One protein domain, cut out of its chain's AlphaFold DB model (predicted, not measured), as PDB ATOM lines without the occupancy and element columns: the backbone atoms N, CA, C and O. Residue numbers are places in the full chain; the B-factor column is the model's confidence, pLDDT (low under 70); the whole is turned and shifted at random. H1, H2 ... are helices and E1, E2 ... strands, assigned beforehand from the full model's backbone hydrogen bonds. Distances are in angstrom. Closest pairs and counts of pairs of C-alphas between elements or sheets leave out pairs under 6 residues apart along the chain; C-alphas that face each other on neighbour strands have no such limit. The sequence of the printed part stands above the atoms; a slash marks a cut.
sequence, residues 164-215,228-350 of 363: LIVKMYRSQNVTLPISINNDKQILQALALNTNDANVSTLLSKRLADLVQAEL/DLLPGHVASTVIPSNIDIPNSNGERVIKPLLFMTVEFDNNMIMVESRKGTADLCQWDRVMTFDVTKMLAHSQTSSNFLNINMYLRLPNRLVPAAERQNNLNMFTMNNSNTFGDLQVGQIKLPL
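AT A GLANCE: This is residues 164 to 215 and 228 to 350 of the 363 residues of the protein "CIC11C00000005347" of [Candida] intermedia (UniProt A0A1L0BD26). What does the model look like? At one end of an elongated body, the twisted sheet E5 E4 E7 E8 and the two-stranded sheet E1 E6 make a small sandwich; toward the other end, the helical hairpin H1 and H2 has H1 packed on E2 of the strand hairpin E2 and E3, while the small H4 touches no other helix. What is it made of? The 175 printed residues include four named helices and eight named strands, in the order E1 H1 H2 H3 E2 E3 E4 E5 E6 E7 H4 E8, class mixed, with each sheet antiparallel. It spans 69 by 36 by 33 A and is only just compact, close to loose, with a radius of gyration of the C-alphas of 18.3 A.

HOW THE PARTS SIT: Where does the first strand pair? E1, residues 164 to 170, is the antiparallel neighbour of E6, residues 281 to 290, with N 166 and O 287 2.9 A apart, within hydrogen-bond range. What do they face? E5, residues 267 to 272, E4, residues 258 to 264, E7, residues 304 to 311, and E8, residues 341 to 349, form a twisted antiparallel sheet in that order, with N 262 to O 269, N 261 to O 308 and N 307 to O 346 each 2.8 A, within hydrogen-bond range. With E1 and E6 it forms a sandwich, two sheets face to face, 10.0 A centre to centre with planes 15 degrees apart; the closest C-alphas of E5 and E6 are those of Glu 272 and Trp 283, 6.9 A. How do the helices stand? H1, residues 184 to 193, and H2, residues 197 to 215, are a hairpin and touch, closest at the C-alphas of Ala 191 and Ser 200, 4.5 A, at a shallow tilt of 18 degrees, opposite ways. H2, with residues 199 to 203 alone, only just touches H3, residues 232 to 238, with 3 pairs of C-alphas within 8 A, the closest those of Leu 203 and Val 238, 6.2 A. Every O i to N i+4 pair is within hydrogen-bond range in H1, H2 and H4, residues 320 to 325; H3 has 1 of 3, and 3 of 4 O i to N i+3 pairs. What follows H3? E2, residues 242 to 246, and E3, residues 252 to 256, are a hairpin with N 245 and O 253 2.9 A apart, and E3 runs on into E4 at 55 degrees.

IN THESE COORDINATES: Where does the printed part begin? E1 starts at C-alpha 164, (48.175, -38.742, 31.670). Which elements are long? E6 measures 27.5 A, H2 27.2 A, E8 24.2 A and E7 22.7 A; E8 ends at C-alpha 349, (46.733, -46.346, 21.437).

THE WHOLE: Where is the cut? Residues 216 to 227 are not printed, and C-alphas 215 and 228 are 15.2 A apart. Which links are long? Those from E1 to H1, E6 to E7 and H4 to E8. Where is confidence low? pLDDT is under 70 at residues 293 to 302 and 333 to 337.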
ATOM      1  N   LEU A 164      48.219 -39.096  33.083       85.94
ATOM      2  CA  LEU A 164      48.175 -38.742  31.670       85.94
ATOM      3  C   LEU A 164      47.741 -37.284  31.551       85.94
ATOM      4  O   LEU A 164      46.647 -36.922  31.974       85.94
ATOM      5  N   ILE A 165      48.581 -36.450  30.942       90.94
ATOM      6  CA  ILE A 165      48.263 -35.046  30.670       90.94
ATOM      7  C   ILE A 165      48.034 -34.886  29.170       90.94
ATOM      8  O   ILE A 165      48.948 -35.115  28.379       90.94
ATOM      9  N   VAL A 166      46.844 -34.440  28.779       92.94
ATOM     10  CA  VAL A 166      46.513 -34.128  27.383       92.94
ATOM     11  C   VAL A 166      46.439 -32.614  27.228       92.94
ATOM     12  O   VAL A 166      45.719 -31.934  27.962       92.94
ATOM     13  N   LYS A 167      47.207 -32.079  26.276       94.88
ATOM     14  CA  LYS A 167      47.253 -30.649  25.950       94.88
ATOM     15  C   LYS A 167      46.742 -30.446  24.528       94.88
ATOM     16  O   LYS A 167      47.283 -31.027  23.595       94.88
ATOM     17  N   MET A 168      45.716 -29.620  24.374       93.69
ATOM     18  CA  MET A 168      45.075 -29.307  23.099       93.69
ATOM     19  C   MET A 168      45.089 -27.799  22.894       93.69
ATOM     20  O   MET A 168      44.527 -27.054  23.693       93.69
ATOM     21  N   TYR A 169      45.732 -27.354  21.819       95.19
ATOM     22  CA  TYR A 169      45.965 -25.931  21.577       95.19
ATOM     23  C   TYR A 169      45.095 -25.391  20.449       95.19
ATOM     24  O   TYR A 169      44.291 -24.490  20.677       95.19
ATOM     25  N   ARG A 170      45.220 -25.963  19.249       95.31
ATOM     26  CA  ARG A 170      44.522 -25.505  18.044       95.31
ATOM     27  C   ARG A 170      44.177 -26.662  17.111       95.31
ATOM     28  O   ARG A 170      44.844 -27.692  17.170       95.31
ATOM     29  N   SER A 171      43.181 -26.474  16.255       92.38
ATOM     30  CA  SER A 171      42.985 -27.282  15.048       92.38
ATOM     31  C   SER A 171      43.530 -26.551  13.824       92.38
ATOM     32  O   SER A 171      43.644 -25.322  13.819       92.38
ATOM     33  N   GLN A 172      43.890 -27.319  12.801       94.25
ATOM     34  CA  GLN A 172      44.274 -26.806  11.494       94.25
ATOM     35  C   GLN A 172      43.937 -27.843  10.423       94.25
ATOM     36  O   GLN A 172      44.047 -29.041  10.681       94.25
ATOM     37  N   ASN A 173      43.576 -27.378   9.227       94.69
ATOM     38  CA  ASN A 173      43.217 -28.198   8.069       94.69
ATOM     39  C   ASN A 173      41.982 -29.079   8.313       94.69
ATOM     40  O   ASN A 173      41.877 -30.183   7.773       94.69
ATOM     41  N   VAL A 174      41.036 -28.611   9.130       95.00
ATOM     42  CA  VAL A 174      39.775 -29.334   9.331       95.00
ATOM     43  C   VAL A 174      38.895 -29.096   8.111       95.00
ATOM     44  O   VAL A 174      38.679 -27.964   7.682       95.00
ATOM     45  N   THR A 175      38.362 -30.174   7.550       96.12
ATOM     46  CA  THR A 175      37.466 -30.140   6.392       96.12
ATOM     47  C   THR A 175      36.132 -30.751   6.781       96.12
ATOM     48  O   THR A 175      36.104 -31.804   7.418       96.12
ATOM     49  N   LEU A 176      35.018 -30.114   6.407       96.00
ATOM     50  CA  LEU A 176      33.711 -30.737   6.603       96.00
ATOM     51  C   LEU A 176      33.561 -31.921   5.635       96.00
ATOM     52  O   LEU A 176      33.877 -31.779   4.453       96.00
ATOM     53  N   PRO A 177      33.030 -33.064   6.093       94.94
ATOM     54  CA  PRO A 177      32.831 -34.234   5.240       94.94
ATOM     55  C   PRO A 177      31.611 -34.117   4.309       94.94
ATOM     56  O   PRO A 177      31.370 -35.016   3.512       94.94
ATOM     57  N   ILE A 178      30.849 -33.022   4.401       95.12
ATOM     58  CA  ILE A 178      29.660 -32.742   3.589       95.12
ATOM     59  C   ILE A 178      29.734 -31.334   3.000       95.12
ATOM     60  O   ILE A 178      30.399 -30.451   3.554       95.12
ATOM     61  N   SER A 179      28.994 -31.100   1.920       95.25
ATOM     62  CA  SER A 179      28.704 -29.741   1.462       95.25
ATOM     63  C   SER A 179      27.559 -29.135   2.278       95.25
ATOM     64  O   SER A 179      26.673 -29.845   2.760       95.25
ATOM     65  N   ILE A 180      27.553 -27.813   2.432       94.31
ATOM     66  CA  ILE A 180      26.472 -27.086   3.118       94.31
ATOM     67  C   ILE A 180      25.754 -26.147   2.152       94.31
ATOM     68  O   ILE A 180      26.320 -25.746   1.142       94.31
ATOM     69  N   ASN A 181      24.531 -25.740   2.476       93.12
ATOM     70  CA  ASN A 181      23.848 -24.681   1.737       93.12
ATOM     71  C   ASN A 181      24.607 -23.355   1.878       93.12
ATOM     72  O   ASN A 181      24.962 -22.942   2.985       93.12
ATOM     73  N   ASN A 182      24.801 -22.659   0.763       91.56
ATOM     74  CA  ASN A 182      25.456 -21.355   0.696       91.56
ATOM     75  C   ASN A 182      24.434 -20.211   0.900       91.56
ATOM     76  O   ASN A 182      24.351 -19.264   0.119       91.56
ATOM     77  N   ASP A 183      23.610 -20.330   1.949       90.25
ATOM     78  CA  ASP A 183      22.467 -19.448   2.227       90.25
ATOM     79  C   ASP A 183      22.928 -18.100   2.812       90.25
ATOM     80  O   ASP A 183      23.459 -18.024   3.926       90.25
ATOM     81  N   LYS A 184      22.670 -17.013   2.075       91.00
ATOM     82  CA  LYS A 184      23.039 -15.639   2.457       91.00
ATOM     83  C   LYS A 184      22.489 -15.212   3.814       91.00
ATOM     84  O   LYS A 184      23.196 -14.550   4.569       91.00
ATOM     85  N   GLN A 185      21.249 -15.576   4.141       92.19
ATOM     86  CA  GLN A 185      20.624 -15.177   5.404       92.19
ATOM     87  C   GLN A 185      21.330 -15.845   6.579       92.19
ATOM     88  O   GLN A 185      21.566 -15.215   7.611       92.19
ATOM     89  N   ILE A 186      21.703 -17.115   6.418       91.12
ATOM     90  CA  ILE A 186      22.393 -17.854   7.475       91.12
ATOM     91  C   ILE A 186      23.830 -17.366   7.618       91.12
ATOM     92  O   ILE A 186      24.270 -17.129   8.738       91.12
ATOM     93  N   LEU A 187      24.547 -17.153   6.514       91.75
ATOM     94  CA  LEU A 187      25.898 -16.590   6.557       91.75
ATOM     95  C   LEU A 187      25.908 -15.192   7.195       91.75
ATOM     96  O   LEU A 187      26.786 -14.899   8.003       91.75
ATOM     97  N   GLN A 188      24.903 -14.357   6.912       94.69
ATOM     98  CA  GLN A 188      24.730 -13.060   7.573       94.69
ATOM     99  C   GLN A 188      24.453 -13.220   9.069       94.69
ATOM    100  O   GLN A 188      25.066 -12.531   9.883       94.69
ATOM    101  N   ALA A 189      23.576 -14.148   9.454       93.88
ATOM    102  CA  ALA A 189      23.319 -14.438  10.859       93.88
ATOM    103  C   ALA A 189      24.588 -14.925  11.579       93.88
ATOM    104  O   ALA A 189      24.872 -14.467  12.683       93.88
ATOM    105  N   LEU A 190      25.390 -15.790  10.957       94.25
ATOM    106  CA  LEU A 190      26.676 -16.226  11.504       94.25
ATOM    107  C   LEU A 190      27.663 -15.058  11.627       94.25
ATOM    108  O   LEU A 190      28.327 -14.946  12.652       94.25
ATOM    109  N   ALA A 191      27.717 -14.153  10.645       94.69
ATOM    110  CA  ALA A 191      28.598 -12.982  10.679       94.69
ATOM    111  C   ALA A 191      28.261 -12.024  11.833       94.69
ATOM    112  O   ALA A 191      29.163 -11.461  12.451       94.69
ATOM    113  N   LEU A 192      26.967 -11.857  12.132       94.56
ATOM    114  CA  LEU A 192      26.469 -10.994  13.209       94.56
ATOM    115  C   LEU A 192      26.595 -11.619  14.603       94.56
ATOM    116  O   LEU A 192      26.607 -10.897  15.602       94.56
ATOM    117  N   ASN A 193      26.631 -12.949  14.671       94.75
ATOM    118  CA  ASN A 193      26.664 -13.680  15.931       94.75
ATOM    119  C   ASN A 193      28.013 -14.352  16.193       94.75
ATOM    120  O   ASN A 193      28.167 -14.928  17.248       94.75
ATOM    121  N   THR A 194      29.012 -14.337  15.316       95.00
ATOM    122  CA  THR A 194      30.323 -14.902  15.682       95.00
ATOM    123  C   THR A 194      31.003 -14.069  16.776       95.00
ATOM    124  O   THR A 194      30.871 -12.847  16.819       95.00
ATOM    125  N   ASN A 195      31.751 -14.730  17.663       92.75
ATOM    126  CA  ASN A 195      32.540 -14.077  18.712       92.75
ATOM    127  C   ASN A 195      33.966 -13.684  18.253       92.75
ATOM    128  O   ASN A 195      34.784 -13.254  19.073       92.75
ATOM    129  N   ASP A 196      34.274 -13.849  16.963       95.38
ATOM    130  CA  ASP A 196      35.575 -13.567  16.359       95.38
ATOM    131  C   ASP A 196      35.445 -12.538  15.222       95.38
ATOM    132  O   ASP A 196      34.802 -12.775  14.197       95.38
ATOM    133  N   ALA A 197      36.087 -11.379  15.393       94.81
ATOM    134  CA  ALA A 197      36.037 -10.275  14.436       94.81
ATOM    135  C   ALA A 197      36.652 -10.627  13.068       94.81
ATOM    136  O   ALA A 197      36.183 -10.136  12.034       94.81
ATOM    137  N   ASN A 198      37.665 -11.498  13.037       95.56
ATOM    138  CA  ASN A 198      38.286 -11.932  11.785       95.56
ATOM    139  C   ASN A 198      37.318 -12.810  10.991       95.56
ATOM    140  O   ASN A 198      37.159 -12.630   9.784       95.56
ATOM    141  N   VAL A 199      36.621 -13.714  11.683       96.62
ATOM    142  CA  VAL A 199      35.609 -14.587  11.075       96.62
ATOM    143  C   VAL A 199      34.403 -13.778  10.609       96.62
ATOM    144  O   VAL A 199      33.907 -14.005   9.508       96.62
ATOM    145  N   SER A 200      33.978 -12.779  11.389       96.50
ATOM    146  CA  SER A 200      32.914 -11.847  10.992       96.50
ATOM    147  C   SER A 200      33.269 -11.133   9.685       96.50
ATOM    148  O   SER A 200      32.497 -11.165   8.728       96.50
ATOM    149  N   THR A 201      34.492 -10.598   9.592       95.88
ATOM    150  CA  THR A 201      34.999  -9.925   8.385       95.88
ATOM    151  C   THR A 201      35.070 -10.874   7.187       95.88
ATOM    152  O   THR A 201      34.682 -10.504   6.077       95.88
ATOM    153  N   LEU A 202      35.526 -12.112   7.399       95.56
ATOM    154  CA  LEU A 202      35.595 -13.136   6.357       95.56
ATOM    155  C   LEU A 202      34.204 -13.485   5.808       95.56
ATOM    156  O   LEU A 202      34.017 -13.540   4.591       95.56
ATOM    157  N   LEU A 203      33.221 -13.662   6.691       95.12
ATOM    158  CA  LEU A 203      31.832 -13.915   6.308       95.12
ATOM    159  C   LEU A 203      31.217 -12.716   5.578       95.12
ATOM    160  O   LEU A 203      30.571 -12.902   4.549       95.12
ATOM    161  N   SER A 204      31.449 -11.486   6.049       95.19
ATOM    162  CA  SER A 204      30.990 -10.267   5.368       95.19
ATOM    163  C   SER A 204      31.576 -10.130   3.966       95.19
ATOM    164  O   SER A 204      30.846  -9.802   3.031       95.19
ATOM    165  N   LYS A 205      32.867 -10.435   3.791       94.44
ATOM    166  CA  LYS A 205      33.505 -10.467   2.470       94.44
ATOM    167  C   LYS A 205      32.844 -11.507   1.568       94.44
ATOM    168  O   LYS A 205      32.432 -11.181   0.462       94.44
ATOM    169  N   ARG A 206      32.667 -12.736   2.065       91.75
ATOM    170  CA  ARG A 206      32.018 -13.812   1.304       91.75
ATOM    171  C   ARG A 206      30.596 -13.436   0.884       91.75
ATOM    172  O   ARG A 206      30.203 -13.713  -0.243       91.75
ATOM    173  N   LEU A 207      29.833 -12.792   1.764       92.88
ATOM    174  CA  LEU A 207      28.492 -12.292   1.455       92.88
ATOM    175  C   LEU A 207      28.511 -11.253   0.329       92.88
ATOM    176  O   LEU A 207      27.680 -11.335  -0.573       92.88
ATOM    177  N   ALA A 208      29.456 -10.311   0.359       92.75
ATOM    178  CA  ALA A 208      29.624  -9.322  -0.705       92.75
ATOM    179  C   ALA A 208      29.958  -9.990  -2.050       92.75
ATOM    180  O   ALA A 208      29.319  -9.677  -3.055       92.75
ATOM    181  N   ASP A 209      30.866 -10.972  -2.048       90.00
ATOM    182  CA  ASP A 209      31.225 -11.744  -3.245       90.00
ATOM    183  C   ASP A 209      29.999 -12.465  -3.839       90.00
ATOM    184  O   ASP A 209      29.808 -12.478  -5.055       90.00
ATOM    185  N   LEU A 210      29.121 -13.026  -2.994       88.12
ATOM    186  CA  LEU A 210      27.884 -13.683  -3.441       88.12
ATOM    187  C   LEU A 210      26.853 -12.701  -4.003       88.12
ATOM    188  O   LEU A 210      26.117 -13.036  -4.928       88.12
ATOM    189  N   VAL A 211      26.754 -11.492  -3.450       88.56
ATOM    190  CA  VAL A 211      25.884 -10.441  -4.005       88.56
ATOM    191  C   VAL A 211      26.410  -9.977  -5.363       88.56
ATOM    192  O   VAL A 211      25.637  -9.850  -6.309       88.56
ATOM    193  N   GLN A 212      27.722  -9.783  -5.489       87.44
ATOM    194  CA  GLN A 212      28.341  -9.370  -6.744       87.44
ATOM    195  C   GLN A 212      28.222 -10.445  -7.833       87.44
ATOM    196  O   GLN A 212      27.950 -10.116  -8.988       87.44
ATOM    197  N   ALA A 213      28.379 -11.722  -7.472       85.12
ATOM    198  CA  ALA A 213      28.229 -12.836  -8.403       85.12
ATOM    199  C   ALA A 213      26.813 -12.915  -9.002       85.12
ATOM    200  O   ALA A 213      26.674 -13.139 -10.200       85.12
ATOM    201  N   GLU A 214      25.764 -12.675  -8.211       84.00
ATOM    202  CA  GLU A 214      24.376 -12.660  -8.707       84.00
ATOM    203  C   GLU A 214      24.090 -11.483  -9.649       84.00
ATOM    204  O   GLU A 214      23.442 -11.652 -10.685       84.00
ATOM    205  N   LEU A 215      24.615 -10.297  -9.327       81.75
ATOM    206  CA  LEU A 215      24.489  -9.115 -10.182       81.75
ATOM    207  C   LEU A 215      25.209  -9.309 -11.526       81.75
ATOM    208  O   LEU A 215      24.689  -8.899 -12.560       81.75
ATOM    209  N   ASP A 228      25.193 -22.955  -5.185       84.62
ATOM    210  CA  ASP A 228      24.125 -23.076  -4.180       84.62
ATOM    211  C   ASP A 228      24.607 -23.890  -2.964       84.62
ATOM    212  O   ASP A 228      24.182 -23.692  -1.826       84.62
ATOM    213  N   LEU A 229      25.599 -24.754  -3.201       91.25
ATOM    214  CA  LEU A 229      26.289 -25.541  -2.194       91.25
ATOM    215  C   LEU A 229      27.730 -25.065  -2.007       91.25
ATOM    216  O   LEU A 229      28.478 -24.869  -2.961       91.25
ATOM    217  N   LEU A 230      28.144 -24.938  -0.754       92.31
ATOM    218  CA  LEU A 230      29.511 -24.654  -0.361       92.31
ATOM    219  C   LEU A 230      30.235 -25.982  -0.080       92.31
ATOM    220  O   LEU A 230      29.837 -26.693   0.850       92.31
ATOM    221  N   PRO A 231      31.293 -26.330  -0.840       94.50
ATOM    222  CA  PRO A 231      32.057 -27.550  -0.602       94.50
ATOM    223  C   PRO A 231      32.656 -27.575   0.804       94.50
ATOM    224  O   PRO A 231      33.082 -26.536   1.309       94.50
ATOM    225  N   GLY A 232      32.765 -28.759   1.405       95.06
ATOM    226  CA  GLY A 232      33.173 -28.918   2.804       95.06
ATOM    227  C   GLY A 232      34.512 -28.267   3.186       95.06
ATOM    228  O   GLY A 232      34.636 -27.723   4.283       95.06
ATOM    229  N   HIS A 233      35.489 -28.248   2.273       95.38
ATOM    230  CA  HIS A 233      36.789 -27.594   2.495       95.38
ATOM    231  C   HIS A 233      36.702 -26.063   2.469       95.38
ATOM    232  O   HIS A 233      37.478 -25.394   3.134       95.38
ATOM    233  N   VAL A 234      35.759 -25.488   1.715       94.81
ATOM    234  CA  VAL A 234      35.498 -24.040   1.736       94.81
ATOM    235  C   VAL A 234      34.630 -23.698   2.944       94.81
ATOM    236  O   VAL A 234      34.876 -22.710   3.631       94.81
ATOM    237  N   ALA A 235      33.637 -24.537   3.240       95.12
ATOM    238  CA  ALA A 235      32.732 -24.371   4.368       95.12
ATOM    239  C   ALA A 235      33.471 -24.297   5.705       95.12
ATOM    240  O   ALA A 235      33.176 -23.416   6.515       95.12
ATOM    241  N   SER A 236      34.474 -25.151   5.924       96.25
ATOM    242  CA  SER A 236      35.250 -25.140   7.168       96.25
ATOM    243  C   SER A 236      35.998 -23.827   7.404       96.25
ATOM    244  O   SER A 236      36.173 -23.423   8.553       96.25
ATOM    245  N   THR A 237      36.373 -23.120   6.336       95.69
ATOM    246  CA  THR A 237      37.071 -21.831   6.439       95.69
ATOM    247  C   THR A 237      36.159 -20.675   6.832       95.69
ATOM    248  O   THR A 237      36.663 -19.667   7.305       95.69
ATOM    249  N   VAL A 238      34.836 -20.788   6.664       94.38
ATOM    250  CA  VAL A 238      33.894 -19.683   6.930       94.38
ATOM    251  C   VAL A 238      32.957 -19.944   8.102       94.38
ATOM    252  O   VAL A 238      32.488 -18.992   8.723       94.38
ATOM    253  N   ILE A 239      32.669 -21.207   8.429       95.94
ATOM    254  CA  ILE A 239      31.830 -21.531   9.586       95.94
ATOM    255  C   ILE A 239      32.595 -21.170  10.865       95.94
ATOM    256  O   ILE A 239      33.703 -21.674  11.062       95.94
ATOM    257  N   PRO A 240      32.024 -20.339  11.753       96.94
ATOM    258  CA  PRO A 240      32.665 -20.005  13.015       96.94
ATOM    259  C   PRO A 240      32.678 -21.211  13.962       96.94
ATOM    260  O   PRO A 240      31.740 -22.007  13.984       96.94
ATOM    261  N   SER A 241      33.707 -21.320  14.801       96.88
ATOM    262  CA  SER A 241      33.761 -22.343  15.851       96.88
ATOM    263  C   SER A 241      32.748 -22.067  16.966       96.88
ATOM    264  O   SER A 241      32.234 -23.002  17.573       96.88
ATOM    265  N   ASN A 242      32.416 -20.794  17.205       95.88
ATOM    266  CA  ASN A 242      31.498 -20.335  18.243       95.88
ATOM    267  C   ASN A 242      30.597 -19.209  17.732       95.88
ATOM    268  O   ASN A 242      31.002 -18.368  16.924       95.88
ATOM    269  N   ILE A 243      29.387 -19.154  18.277       95.38
ATOM    270  CA  ILE A 243      28.453 -18.045  18.091       95.38
ATOM    271  C   ILE A 243      28.028 -17.487  19.442       95.38
ATOM    272  O   ILE A 243      28.091 -18.169  20.454       95.38
ATOM    273  N   ASP A 244      27.593 -16.247  19.447       94.62
ATOM    274  CA  ASP A 244      27.251 -15.423  20.579       94.62
ATOM    275  C   ASP A 244      25.831 -14.902  20.368       94.62
ATOM    276  O   ASP A 244      25.586 -13.980  19.587       94.62
ATOM    277  N   ILE A 245      24.882 -15.591  20.994       90.25
ATOM    278  CA  ILE A 245      23.454 -15.424  20.740       90.25
ATOM    279  C   ILE A 245      22.848 -14.599  21.876       90.25
ATOM    280  O   ILE A 245      23.054 -14.944  23.042       90.25
ATOM    281  N   PRO A 246      22.047 -13.563  21.580       87.62
ATOM    282  CA  PRO A 246      21.278 -12.880  22.610       87.62
ATOM    283  C   PRO A 246      20.275 -13.842  23.266       87.62
ATOM    284  O   PRO A 246      19.505 -14.529  22.593       87.62
ATOM    285  N   ASN A 247      20.288 -13.882  24.591       86.88
ATOM    286  CA  ASN A 247      19.335 -14.600  25.421       86.88
ATOM    287  C   ASN A 247      18.133 -13.697  25.763       86.88
ATOM    288  O   ASN A 247      18.150 -12.484  25.547       86.88
ATOM    289  N   SER A 248      17.067 -14.286  26.304       86.75
ATOM    290  CA  SER A 248      15.810 -13.603  26.644       86.75
ATOM    291  C   SER A 248      15.965 -12.467  27.663       86.75
ATOM    292  O   SER A 248      15.138 -11.564  27.696       86.75
ATOM    293  N   ASN A 249      17.028 -12.487  28.467       89.81
ATOM    294  CA  ASN A 249      17.387 -11.441  29.425       89.81
ATOM    295  C   ASN A 249      18.228 -10.299  28.808       89.81
ATOM    296  O   ASN A 249      18.623  -9.387  29.528       89.81
ATOM    297  N   GLY A 250      18.523 -10.345  27.502       84.62
ATOM    298  CA  GLY A 250      19.388  -9.383  26.809       84.62
ATOM    299  C   GLY A 250      20.889  -9.642  26.977       84.62
ATOM    300  O   GLY A 250      21.698  -8.962  26.347       84.62
ATOM    301  N   GLU A 251      21.273 -10.635  27.782       88.88
ATOM    302  CA  GLU A 251      22.656 -11.090  27.904       88.88
ATOM    303  C   GLU A 251      23.039 -11.944  26.695       88.88
ATOM    304  O   GLU A 251      22.214 -12.644  26.112       88.88
ATOM    305  N   ARG A 252      24.306 -11.892  26.304       88.88
ATOM    306  CA  ARG A 252      24.838 -12.634  25.167       88.88
ATOM    307  C   ARG A 252      25.487 -13.940  25.638       88.88
ATOM    308  O   ARG A 252      26.315 -13.931  26.544       88.88
ATOM    309  N   VAL A 253      25.049 -15.066  25.072       92.38
ATOM    310  CA  VAL A 253      25.485 -16.417  25.446       92.38
ATOM    311  C   VAL A 253      26.302 -17.028  24.318       92.38
ATOM    312  O   VAL A 253      25.795 -17.268  23.217       92.38
ATOM    313  N   ILE A 254      27.545 -17.382  24.642       92.94
ATOM    314  CA  ILE A 254      28.432 -18.100  23.735       92.94
ATOM    315  C   ILE A 254      27.983 -19.561  23.642       92.94
ATOM    316  O   ILE A 254      27.898 -20.267  24.645       92.94
ATOM    317  N   LYS A 255      27.732 -20.030  22.422       93.31
ATOM    318  CA  LYS A 255      27.480 -21.430  22.092       93.31
ATOM    319  C   LYS A 255      28.577 -21.953  21.164       93.31
ATOM    320  O   LYS A 255      28.777 -21.380  20.089       93.31
ATOM    321  N   PRO A 256      29.273 -23.041  21.530       94.75
ATOM    322  CA  PRO A 256      30.188 -23.704  20.616       94.75
ATOM    323  C   PRO A 256      29.400 -24.386  19.498       94.75
ATOM    324  O   PRO A 256      28.438 -25.119  19.744       94.75
ATOM    325  N   LEU A 257      29.818 -24.135  18.263       95.88
ATOM    326  CA  LEU A 257      29.439 -24.948  17.118       95.88
ATOM    327  C   LEU A 257      30.402 -26.125  16.991       95.88
ATOM    328  O   LEU A 257      29.950 -27.244  16.805       95.88
ATOM    329  N   LEU A 258      31.709 -25.906  17.150       97.12
ATOM    330  CA  LEU A 258      32.712 -26.970  17.120       97.12
ATOM    331  C   LEU A 258      33.079 -27.405  18.545       97.12
ATOM    332  O   LEU A 258      33.394 -26.571  19.397       97.12
ATOM    333  N   PHE A 259      33.075 -28.703  18.821       97.31
ATOM    334  CA  PHE A 259      33.510 -29.250  20.105       97.31
ATOM    335  C   PHE A 259      34.134 -30.632  19.927       97.31
ATOM    336  O   PHE A 259      33.949 -31.289  18.906       97.31
ATOM    337  N   MET A 260      34.897 -31.073  20.920       96.62
ATOM    338  CA  MET A 260      35.477 -32.407  20.960       96.62
ATOM    339  C   MET A 260      35.044 -33.154  22.211       96.62
ATOM    340  O   MET A 260      34.738 -32.559  23.244       96.62
ATOM    341  N   THR A 261      35.070 -34.472  22.128       96.31
ATOM    342  CA  THR A 261      34.959 -35.359  23.274       96.31
ATOM    343  C   THR A 261      36.265 -36.117  23.393       96.31
ATOM    344  O   THR A 261      36.739 -36.706  22.424       96.31
ATOM    345  N   VAL A 262      36.881 -36.043  24.567       96.44
ATOM    346  CA  VAL A 262      38.100 -36.777  24.889       96.44
ATOM    347  C   VAL A 262      37.733 -37.843  25.895       96.44
ATOM    348  O   VAL A 262      37.334 -37.531  27.015       96.44
ATOM    349  N   GLU A 263      37.837 -39.089  25.472       93.62
ATOM    350  CA  GLU A 263      37.464 -40.248  26.258       93.62
ATOM    351  C   GLU A 263      38.686 -41.122  26.522       93.62
ATOM    352  O   GLU A 263      39.418 -41.511  25.607       93.62
ATOM    353  N   PHE A 264      38.889 -41.440  27.794       91.19
ATOM    354  CA  PHE A 264      39.921 -42.349  28.252       91.19
ATOM    355  C   PHE A 264      39.430 -43.099  29.493       91.19
ATOM    356  O   PHE A 264      38.935 -42.484  30.434       91.19
ATOM    357  N   ASP A 265      39.557 -44.427  29.489       85.06
ATOM    358  CA  ASP A 265      39.155 -45.308  30.598       85.06
ATOM    359  C   ASP A 265      37.742 -45.016  31.153       85.06
ATOM    360  O   ASP A 265      37.556 -44.743  32.337       85.06
ATOM    361  N   ASN A 266      36.735 -45.001  30.268       84.25
ATOM    362  CA  ASN A 266      35.328 -44.671  30.565       84.25
ATOM    363  C   ASN A 266      35.076 -43.255  31.124       84.25
ATOM    364  O   ASN A 266      33.939 -42.921  31.456       84.25
ATOM    365  N   ASN A 267      36.100 -42.405  31.211       88.31
ATOM    366  CA  ASN A 267      35.950 -40.994  31.535       88.31
ATOM    367  C   ASN A 267      35.891 -40.192  30.242       88.31
ATOM    368  O   ASN A 267      36.787 -40.293  29.410       88.31
ATOM    369  N   MET A 268      34.860 -39.367  30.096       92.25
ATOM    370  CA  MET A 268      34.641 -38.528  28.922       92.25
ATOM    371  C   MET A 268      34.632 -37.060  29.337       92.25
ATOM    372  O   MET A 268      33.863 -36.653  30.206       92.25
ATOM    373  N   ILE A 269      35.471 -36.254  28.692       94.94
ATOM    374  CA  ILE A 269      35.547 -34.808  28.899       94.94
ATOM    375  C   ILE A 269      35.160 -34.109  27.600       94.94
ATOM    376  O   ILE A 269      35.751 -34.354  26.548       94.94
ATOM    377  N   MET A 270      34.182 -33.209  27.676       95.75
ATOM    378  CA  MET A 270      33.826 -32.335  26.562       95.75
ATOM    379  C   MET A 270      34.752 -31.117  26.530       95.75
ATOM    380  O   MET A 270      34.971 -30.451  27.542       95.75
ATOM    381  N   VAL A 271      35.287 -30.821  25.351       96.50
ATOM    382  CA  VAL A 271      36.176 -29.695  25.083       96.50
ATOM    383  C   VAL A 271      35.515 -28.788  24.065       96.50
ATOM    384  O   VAL A 271      35.350 -29.143  22.902       96.50
ATOM    385  N   GLU A 272      35.138 -27.600  24.509       95.81
ATOM    386  CA  GLU A 272      34.514 -26.596  23.657       95.81
ATOM    387  C   GLU A 272      35.571 -25.723  22.980       95.81
ATOM    388  O   GLU A 272      36.598 -25.378  23.577       95.81
ATOM    389  N   SER A 273      35.297 -25.354  21.731       96.06
ATOM    390  CA  SER A 273      36.064 -24.343  21.009       96.06
ATOM    391  C   SER A 273      35.954 -22.977  21.681       96.06
ATOM    392  O   SER A 273      34.982 -22.688  22.387       96.06
ATOM    393  N   ARG A 274      36.957 -22.121  21.467       94.00
ATOM    394  CA  ARG A 274      36.969 -20.752  22.002       94.00
ATOM    395  C   ARG A 274      36.705 -19.699  20.932       94.00
ATOM    396  O   ARG A 274      35.885 -18.806  21.156       94.00
ATOM    397  N   LYS A 275      37.460 -19.758  19.832       94.31
ATOM    398  CA  LYS A 275      37.497 -18.765  18.749       94.31
ATOM    399  C   LYS A 275      37.978 -19.399  17.446       94.31
ATOM    400  O   LYS A 275      38.633 -20.446  17.481       94.31
ATOM    401  N   GLY A 276      37.744 -18.692  16.345       96.44
ATOM    402  CA  GLY A 276      38.188 -19.061  15.011       96.44
ATOM    403  C   GLY A 276      37.095 -19.712  14.168       96.44
ATOM    404  O   GLY A 276      35.896 -19.534  14.400       96.44
ATOM    405  N   THR A 277      37.523 -20.431  13.138       97.25
ATOM    406  CA  THR A 277      36.652 -21.132  12.187       97.25
ATOM    407  C   THR A 277      36.660 -22.626  12.485       97.25
ATOM    408  O   THR A 277      37.430 -23.088  13.326       97.25
ATOM    409  N   ALA A 278      35.815 -23.408  11.815       96.44
ATOM    410  CA  ALA A 278      35.874 -24.861  11.939       96.44
ATOM    411  C   ALA A 278      37.245 -25.418  11.501       96.44
ATOM    412  O   ALA A 278      37.741 -26.345  12.133       96.44
ATOM    413  N   ASP A 279      37.869 -24.820  10.476       96.62
ATOM    414  CA  ASP A 279      39.234 -25.126  10.023       96.62
ATOM    415  C   ASP A 279      40.298 -24.756  11.075       96.62
ATOM    416  O   ASP A 279      41.051 -25.607  11.562       96.62
ATOM    417  N   LEU A 280      40.317 -23.482  11.473       95.81
ATOM    418  CA  LEU A 280      41.315 -22.892  12.362       95.81
ATOM    419  C   LEU A 280      40.666 -22.484  13.684       95.81
ATOM    420  O   LEU A 280      40.295 -21.323  13.865       95.81
ATOM    421  N   CYS A 281      40.542 -23.430  14.613       95.31
ATOM    422  CA  CYS A 281      39.932 -23.209  15.921       95.31
ATOM    423  C   CYS A 281      40.976 -23.226  17.043       95.31
ATOM    424  O   CYS A 281      41.917 -24.021  17.031       95.31
ATOM    425  N   GLN A 282      40.772 -22.391  18.061       95.81
ATOM    426  CA  GLN A 282      41.532 -22.410  19.310       95.81
ATOM    427  C   GLN A 282      40.794 -23.182  20.417       95.81
ATOM    428  O   GLN A 282      39.605 -22.963  20.656       95.81
ATOM    429  N   TRP A 283      41.524 -24.041  21.133       94.94
ATOM    430  CA  TRP A 283      41.022 -24.860  22.244       94.94
ATOM    431  C   TRP A 283      41.598 -24.422  23.598       94.94
ATOM    432  O   TRP A 283      40.845 -24.243  24.554       94.94
ATOM    433  N   ASP A 284      42.923 -24.238  23.676       92.62
ATOM    434  CA  ASP A 284      43.700 -23.932  24.894       92.62
ATOM    435  C   ASP A 284      43.309 -24.756  26.134       92.62
ATOM    436  O   ASP A 284      43.088 -24.218  27.224       92.62
ATOM    437  N   ARG A 285      43.192 -26.077  25.991       94.69
ATOM    438  CA  ARG A 285      42.831 -26.966  27.099       94.69
ATOM    439  C   ARG A 285      43.989 -27.846  27.532       94.69
ATOM    440  O   ARG A 285      44.695 -28.436  26.719       94.69
ATOM    441  N   VAL A 286      44.124 -27.970  28.846       94.56
ATOM    442  CA  VAL A 286      44.957 -28.969  29.510       94.56
ATOM    443  C   VAL A 286      44.036 -29.796  30.389       94.56
ATOM    444  O   VAL A 286      43.258 -29.240  31.161       94.56
ATOM    445  N   MET A 287      44.107 -31.112  30.251       93.38
ATOM    446  CA  MET A 287      43.329 -32.063  31.040       93.38
ATOM    447  C   MET A 287      44.239 -33.161  31.576       93.38
ATOM    448  O   MET A 287      45.276 -33.467  30.983       93.38
ATOM    449  N   THR A 288      43.849 -33.732  32.708       90.88
ATOM    450  CA  THR A 288      44.625 -34.737  33.430       90.88
ATOM    451  C   THR A 288      43.747 -35.937  33.741       90.88
ATOM    452  O   THR A 288      42.673 -35.770  34.314       90.88
ATOM    453  N   PHE A 289      44.225 -37.129  33.405       88.38
ATOM    454  CA  PHE A 289      43.603 -38.398  33.764       88.38
ATOM    455  C   PHE A 289      44.512 -39.134  34.748       88.38
ATOM    456  O   PHE A 289      45.728 -39.201  34.545       88.38
ATOM    457  N   ASP A 290      43.923 -39.678  35.811       83.69
ATOM    458  CA  ASP A 290      44.618 -40.595  36.711       83.69
ATOM    459  C   ASP A 290      44.718 -41.970  36.038       83.69
ATOM    460  O   ASP A 290      43.703 -42.570  35.694       83.69
ATOM    461  N   VAL A 291      45.945 -42.455  35.835       82.62
ATOM    462  CA  VAL A 291      46.233 -43.761  35.214       82.62
ATOM    463  C   VAL A 291      46.913 -44.737  36.186       82.62
ATOM    464  O   VAL A 291      47.361 -45.813  35.789       82.62
ATOM    465  N   THR A 292      46.946 -44.404  37.482       75.31
ATOM    466  CA  THR A 292      47.631 -45.150  38.560       75.31
ATOM    467  C   THR A 292      47.156 -46.600  38.709       75.31
ATOM    468  O   THR A 292      47.916 -47.473  39.124       75.31
ATOM    469  N   LYS A 293      45.904 -46.905  38.349       64.19
ATOM    470  CA  LYS A 293      45.297 -48.240  38.540       64.19
ATOM    471  C   LYS A 293      45.435 -49.182  37.337       64.19
ATOM    472  O   LYS A 293      45.023 -50.342  37.419       64.19
ATOM    473  N   MET A 294      46.020 -48.720  36.231       59.91
ATOM    474  CA  MET A 294      45.909 -49.407  34.936       59.91
ATOM    475  C   MET A 294      46.939 -50.528  34.709       59.91
ATOM    476  O   MET A 294      46.770 -51.336  33.801       59.91
ATOM    477  N   LEU A 295      47.965 -50.658  35.563       55.03
ATOM    478  CA  LEU A 295      48.941 -51.759  35.486       55.03
ATOM    479  C   LEU A 295      48.382 -53.106  35.981       55.03
ATOM    480  O   LEU A 295      48.799 -54.149  35.486       55.03
ATOM    481  N   ALA A 296      47.425 -53.099  36.917       52.28
ATOM    482  CA  ALA A 296      46.856 -54.321  37.498       52.28
ATOM    483  C   ALA A 296      45.665 -54.897  36.700       52.28
ATOM    484  O   ALA A 296      45.354 -56.076  36.839       52.28
ATOM    485  N   HIS A 297      45.027 -54.096  35.833       51.38
ATOM    486  CA  HIS A 297      43.808 -54.462  35.087       51.38
ATOM    487  C   HIS A 297      43.988 -54.416  33.561       51.38
ATOM    488  O   HIS A 297      43.026 -54.226  32.818       51.38
ATOM    489  N   SER A 298      45.214 -54.650  33.076       52.41
ATOM    490  CA  SER A 298      45.583 -54.631  31.647       52.41
ATOM    491  C   SER A 298      44.713 -55.516  30.729       52.41
ATOM    492  O   SER A 298      44.839 -55.412  29.510       52.41
ATOM    493  N   GLN A 299      43.869 -56.393  31.277       52.53
ATOM    494  CA  GLN A 299      42.958 -57.259  30.522       52.53
ATOM    495  C   GLN A 299      41.577 -56.621  30.252       52.53
ATOM    496  O   GLN A 299      40.860 -57.118  29.389       52.53
ATOM    497  N   THR A 300      41.183 -55.537  30.945       51.50
ATOM    498  CA  THR A 300      39.820 -54.961  30.836       51.50
ATOM    499  C   THR A 300      39.750 -53.445  30.632       51.50
ATOM    500  O   THR A 300      38.682 -52.945  30.288       51.50
ATOM    501  N   SER A 301      40.839 -52.691  30.821       59.75
ATOM    502  CA  SER A 301      40.843 -51.234  30.620       59.75
ATOM    503  C   SER A 301      41.222 -50.849  29.183       59.75
ATOM    504  O   SER A 301      42.198 -51.363  28.631       59.75
ATOM    505  N   SER A 302      40.475 -49.925  28.568       65.06
ATOM    506  CA  SER A 302      40.801 -49.398  27.236       65.06
ATOM    507  C   SER A 302      42.132 -48.649  27.277       65.06
ATOM    508  O   SER A 302      42.248 -47.607  27.913       65.06
ATOM    509  N   ASN A 303      43.128 -49.136  26.534       80.06
ATOM    510  CA  ASN A 303      44.400 -48.439  26.328       80.06
ATOM    511  C   ASN A 303      44.318 -47.407  25.194       80.06
ATOM    512  O   ASN A 303      45.326 -47.106  24.565       80.06
ATOM    513  N   PHE A 304      43.129 -46.904  24.866       88.88
ATOM    514  CA  PHE A 304      42.952 -45.924  23.802       88.88
ATOM    515  C   PHE A 304      42.465 -44.601  24.371       88.88
ATOM    516  O   PHE A 304      41.472 -44.563  25.094       88.88
ATOM    517  N   LEU A 305      43.140 -43.524  23.981       92.25
ATOM    518  CA  LEU A 305      42.615 -42.171  24.067       92.25
ATOM    519  C   LEU A 305      41.777 -41.919  22.812       92.25
ATOM    520  O   LEU A 305      42.320 -41.818  21.708       92.25
ATOM    521  N   ASN A 306      40.460 -41.856  22.972       94.88
ATOM    522  CA  ASN A 306      39.546 -41.525  21.887       94.88
ATOM    523  C   ASN A 306      39.288 -40.018  21.896       94.88
ATOM    524  O   ASN A 306      38.905 -39.455  22.917       94.88
ATOM    525  N   ILE A 307      39.480 -39.365  20.758       95.88
ATOM    526  CA  ILE A 307      39.137 -37.960  20.553       95.88
ATOM    527  C   ILE A 307      38.170 -37.913  19.381       95.88
ATOM    528  O   ILE A 307      38.540 -38.275  18.267       95.88
ATOM    529  N   ASN A 308      36.938 -37.473  19.609       95.88
ATOM    530  CA  ASN A 308      35.965 -37.258  18.541       95.88
ATOM    531  C   ASN A 308      35.670 -35.770  18.426       95.88
ATOM    532  O   ASN A 308      35.477 -35.105  19.437       95.88
ATOM    533  N   MET A 309      35.623 -35.251  17.206       96.94
ATOM    534  CA  MET A 309      35.300 -33.861  16.911       96.94
ATOM    535  C   MET A 309      33.932 -33.781  16.250       96.94
ATOM    536  O   MET A 309      33.655 -34.502  15.290       96.94
ATOM    537  N   TYR A 310      33.109 -32.866  16.743       97.19
ATOM    538  CA  TYR A 310      31.746 -32.657  16.296       97.19
ATOM    539  C   TYR A 310      31.500 -31.191  15.957       97.19
ATOM    540  O   TYR A 310      32.044 -30.285  16.590       97.19
ATOM    541  N   LEU A 311      30.640 -30.973  14.969       96.75
ATOM    542  CA  LEU A 311      30.164 -29.673  14.537       96.75
ATOM    543  C   LEU A 311      28.639 -29.639  14.600       96.75
ATOM    544  O   LEU A 311      27.939 -30.390  13.921       96.75
ATOM    545  N   ARG A 312      28.117 -28.721  15.401       94.31
ATOM    546  CA  ARG A 312      26.699 -28.417  15.503       94.31
ATOM    547  C   ARG A 312      26.313 -27.445  14.401       94.31
ATOM    548  O   ARG A 312      26.730 -26.289  14.407       94.31
ATOM    549  N   LEU A 313      25.488 -27.906  13.468       91.19
ATOM    550  CA  LEU A 313      25.017 -27.098  12.345       91.19
ATOM    551  C   LEU A 313      23.519 -26.793  12.481       91.19
ATOM    552  O   LEU A 313      22.736 -27.691  12.786       91.19
ATOM    553  N   PRO A 314      23.077 -25.552  12.204       86.44
ATOM    554  CA  PRO A 314      21.670 -25.261  11.973       86.44
ATOM    555  C   PRO A 314      21.074 -26.165  10.891       86.44
ATOM    556  O   PRO A 314      21.690 -26.378   9.845       86.44
ATOM    557  N   ASN A 315      19.832 -26.616  11.088       85.50
ATOM    558  CA  ASN A 315      19.213 -27.583  10.179       85.50
ATOM    559  C   ASN A 315      19.176 -27.129   8.712       85.50
ATOM    560  O   ASN A 315      19.308 -27.943   7.801       85.50
ATOM    561  N   ARG A 316      18.994 -25.820   8.500       86.69
ATOM    562  CA  ARG A 316      18.934 -25.201   7.173       86.69
ATOM    563  C   ARG A 316      20.284 -25.148   6.452       86.69
ATOM    564  O   ARG A 316      20.273 -24.949   5.245       86.69
ATOM    565  N   LEU A 317      21.415 -25.321   7.143       89.75
ATOM    566  CA  LEU A 317      22.723 -25.399   6.482       89.75
ATOM    567  C   LEU A 317      22.992 -26.767   5.872       89.75
ATOM    568  O   LEU A 317      23.812 -26.852   4.971       89.75
ATOM    569  N   VAL A 318      22.328 -27.827   6.331       91.44
ATOM    570  CA  VAL A 318      22.592 -29.182   5.838       91.44
ATOM    571  C   VAL A 318      21.559 -29.554   4.771       91.44
ATOM    572  O   VAL A 318      20.374 -29.696   5.108       91.44
ATOM    573  N   PRO A 319      21.977 -29.742   3.504       91.50
ATOM    574  CA  PRO A 319      21.095 -30.194   2.436       91.50
ATOM    575  C   PRO A 319      20.428 -31.530   2.782       91.50
ATOM    576  O   PRO A 319      21.032 -32.404   3.406       91.50
ATOM    577  N   ALA A 320      19.183 -31.730   2.341       89.06
ATOM    578  CA  ALA A 320      18.457 -32.975   2.609       89.06
ATOM    579  C   ALA A 320      19.169 -34.207   2.017       89.06
ATOM    580  O   ALA A 320      19.200 -35.258   2.652       89.06
ATOM    581  N   ALA A 321      19.785 -34.054   0.837       90.81
ATOM    582  CA  ALA A 321      20.571 -35.102   0.191       90.81
ATOM    583  C   ALA A 321      21.791 -35.511   1.034       90.81
ATOM    584  O   ALA A 321      21.999 -36.696   1.272       90.81
ATOM    585  N   GLU A 322      22.543 -34.538   1.560       92.00
ATOM    586  CA  GLU A 322      23.708 -34.792   2.420       92.00
ATOM    587  C   GLU A 322      23.310 -35.507   3.715       92.00
ATOM    588  O   GLU A 322      23.993 -36.433   4.151       92.00
ATOM    589  N   ARG A 323      22.160 -35.142   4.297       88.06
ATOM    590  CA  ARG A 323      21.615 -35.807   5.488       88.06
ATOM    591  C   ARG A 323      21.268 -37.269   5.229       88.06
ATOM    592  O   ARG A 323      21.536 -38.112   6.077       88.06
ATOM    593  N   GLN A 324      20.657 -37.559   4.083       88.31
ATOM    594  CA  GLN A 324      20.242 -38.915   3.730       88.31
ATOM    595  C   GLN A 324      21.439 -39.800   3.363       88.31
ATOM    596  O   GLN A 324      21.465 -40.976   3.722       88.31
ATOM    597  N   ASN A 325      22.429 -39.235   2.670       91.00
ATOM    598  CA  ASN A 325      23.590 -39.973   2.179       91.00
ATOM    599  C   ASN A 325      24.639 -40.230   3.272       91.00
ATOM    600  O   ASN A 325      25.346 -41.230   3.197       91.00
ATOM    601  N   ASN A 326      24.713 -39.370   4.295       89.75
ATOM    602  CA  ASN A 326      25.741 -39.424   5.340       89.75
ATOM    603  C   ASN A 326      25.161 -39.640   6.746       89.75
ATOM    604  O   ASN A 326      25.672 -39.098   7.724       89.75
ATOM    605  N   LEU A 327      24.088 -40.431   6.875       88.25
ATOM    606  CA  LEU A 327      23.408 -40.694   8.155       88.25
ATOM    607  C   LEU A 327      24.355 -41.138   9.282       88.25
ATOM    608  O   LEU A 327      24.138 -40.793  10.438       88.25
ATOM    609  N   ASN A 328      25.402 -41.893   8.951       90.19
ATOM    610  CA  ASN A 328      26.388 -42.401   9.905       90.19
ATOM    611  C   ASN A 328      27.342 -41.327  10.452       90.19
ATOM    612  O   ASN A 328      28.027 -41.588  11.433       90.19
ATOM    613  N   MET A 329      27.413 -40.151   9.825       90.94
ATOM    614  CA  MET A 329      28.235 -39.036  10.302       90.94
ATOM    615  C   MET A 329      27.506 -38.181  11.339       90.94
ATOM    616  O   MET A 329      28.095 -37.277  11.914       90.94
ATOM    617  N   PHE A 330      26.223 -38.435  11.574       92.06
ATOM    618  CA  PHE A 330      25.371 -37.628  12.432       92.06
ATOM    619  C   PHE A 330      25.067 -38.360  13.742       92.06
ATOM    620  O   PHE A 330      24.752 -39.549  13.739       92.06
ATOM    621  N   THR A 331      25.133 -37.660  14.879       87.00
ATOM    622  CA  THR A 331      24.910 -38.280  16.202       87.00
ATOM    623  C   THR A 331      23.454 -38.666  16.470       87.00
ATOM    624  O   THR A 331      23.191 -39.492  17.343       87.00
ATOM    625  N   MET A 332      22.493 -38.099  15.733       78.00
ATOM    626  CA  MET A 332      21.078 -38.466  15.807       78.00
ATOM    627  C   MET A 332      20.449 -38.521  14.417       78.00
ATOM    628  O   MET A 332      20.708 -37.679  13.566       78.00
ATOM    629  N   ASN A 333      19.547 -39.479  14.211       61.75
ATOM    630  CA  ASN A 333      18.860 -39.718  12.944       61.75
ATOM    631  C   ASN A 333      17.332 -39.644  13.104       61.75
ATOM    632  O   ASN A 333      16.613 -40.568  12.725       61.75
ATOM    633  N   ASN A 334      16.809 -38.557  13.679       59.38
ATOM    634  CA  ASN A 334      15.363 -38.324  13.675       59.38
ATOM    635  C   ASN A 334      14.959 -37.399  12.509       59.38
ATOM    636  O   ASN A 334      15.775 -36.668  11.951       59.38
ATOM    637  N   SER A 335      13.684 -37.439  12.121       57.78
ATOM    638  CA  SER A 335      13.174 -36.735  10.937       57.78
ATOM    639  C   SER A 335      13.204 -35.201  11.030       57.78
ATOM    640  O   SER A 335      13.125 -34.544   9.994       57.78
ATOM    641  N   ASN A 336      13.348 -34.623  12.229       58.84
ATOM    642  CA  ASN A 336      13.282 -33.172  12.454       58.84
ATOM    643  C   ASN A 336      14.621 -32.546  12.894       58.84
ATOM    644  O   ASN A 336      14.778 -31.327  12.829       58.84
ATOM    645  N   THR A 337      15.596 -33.348  13.323       68.25
ATOM    646  CA  THR A 337      16.934 -32.936  13.768       68.25
ATOM    647  C   THR A 337      17.936 -34.054  13.484       68.25
ATOM    648  O   THR A 337      17.713 -35.196  13.882       68.25
ATOM    649  N   PHE A 338      19.066 -33.720  12.867       70.62
ATOM    650  CA  PHE A 338      20.132 -34.679  12.542       70.62
ATOM    651  C   PHE A 338      21.281 -34.682  13.568       70.62
ATOM    652  O   PHE A 338      22.369 -35.158  13.285       70.62
ATOM    653  N   GLY A 339      21.071 -34.136  14.768       86.44
ATOM    654  CA  GLY A 339      22.126 -34.063  15.784       86.44
ATOM    655  C   GLY A 339      23.357 -33.270  15.328       86.44
ATOM    656  O   GLY A 339      23.260 -32.342  14.525       86.44
ATOM    657  N   ASP A 340      24.510 -33.640  15.873       93.69
ATOM    658  CA  ASP A 340      25.804 -33.025  15.580       93.69
ATOM    659  C   ASP A 340      26.537 -33.831  14.491       93.69
ATOM    660  O   ASP A 340      26.453 -35.060  14.455       93.69
ATOM    661  N   LEU A 341      27.254 -33.146  13.599       95.56
ATOM    662  CA  LEU A 341      28.058 -33.755  12.537       95.56
ATOM    663  C   LEU A 341      29.427 -34.162  13.088       95.56
ATOM    664  O   LEU A 341      30.168 -33.308  13.561       95.56
ATOM    665  N   GLN A 342      29.805 -35.431  12.989       95.75
ATOM    666  CA  GLN A 342      31.154 -35.898  13.285       95.75
ATOM    667  C   GLN A 342      32.104 -35.468  12.163       95.75
ATOM    668  O   GLN A 342      31.962 -35.876  11.012       95.75
ATOM    669  N   VAL A 343      33.078 -34.630  12.507       95.31
ATOM    670  CA  VAL A 343      34.047 -34.055  11.561       95.31
ATOM    671  C   VAL A 343      35.367 -34.821  11.582       95.31
ATOM    672  O   VAL A 343      36.063 -34.893  10.574       95.31
ATOM    673  N   GLY A 344      35.712 -35.422  12.718       93.69
ATOM    674  CA  GLY A 344      36.953 -36.170  12.856       93.69
ATOM    675  C   GLY A 344      36.938 -37.112  14.047       93.69
ATOM    676  O   GLY A 344      36.189 -36.927  15.007       93.69
ATOM    677  N   GLN A 345      37.788 -38.129  13.976       94.38
ATOM    678  CA  GLN A 345      37.993 -39.089  15.048       94.38
ATOM    679  C   GLN A 345      39.456 -39.513  15.089       94.38
ATOM    680  O   GLN A 345      40.062 -39.817  14.063       94.38
ATOM    681  N   ILE A 346      40.000 -39.582  16.297       93.50
ATOM    682  CA  ILE A 346      41.307 -40.148  16.593       93.50
ATOM    683  C   ILE A 346      41.102 -41.213  17.659       93.50
ATOM    684  O   ILE A 346      40.471 -40.974  18.686       93.50
ATOM    685  N   LYS A 347      41.664 -42.393  17.420       94.12
ATOM    686  CA  LYS A 347      41.760 -43.466  18.406       94.12
ATOM    687  C   LYS A 347      43.235 -43.757  18.631       94.12
ATOM    688  O   LYS A 347      43.842 -44.524  17.888       94.12
ATOM    689  N   LEU A 348      43.822 -43.085  19.617       91.25
ATOM    690  CA  LEU A 348      45.253 -43.151  19.886       91.25
ATOM    691  C   LEU A 348      45.547 -44.282  20.882       91.25
ATOM    692  O   LEU A 348      45.144 -44.168  22.041       91.25
ATOM    693  N   PRO A 349      46.245 -45.359  20.483       88.81
ATOM    694  CA  PRO A 349      46.733 -46.346  21.437       88.81
ATOM    695  C   PRO A 349      47.786 -45.714  22.350       88.81
ATOM    696  O   PRO A 349      48.778 -45.154  21.885       88.81
ATOM    697  N   LEU A 350      47.582 -45.829  23.655       83.69
ATOM    698  CA  LEU A 350      48.522 -45.418  24.680       83.69
ATOM    699  C   LEU A 350      49.249 -46.639  25.226       83.69
ATOM    700  O   LEU A 350      48.647 -47.633  25.629       83.69
TER     701      LEU A 350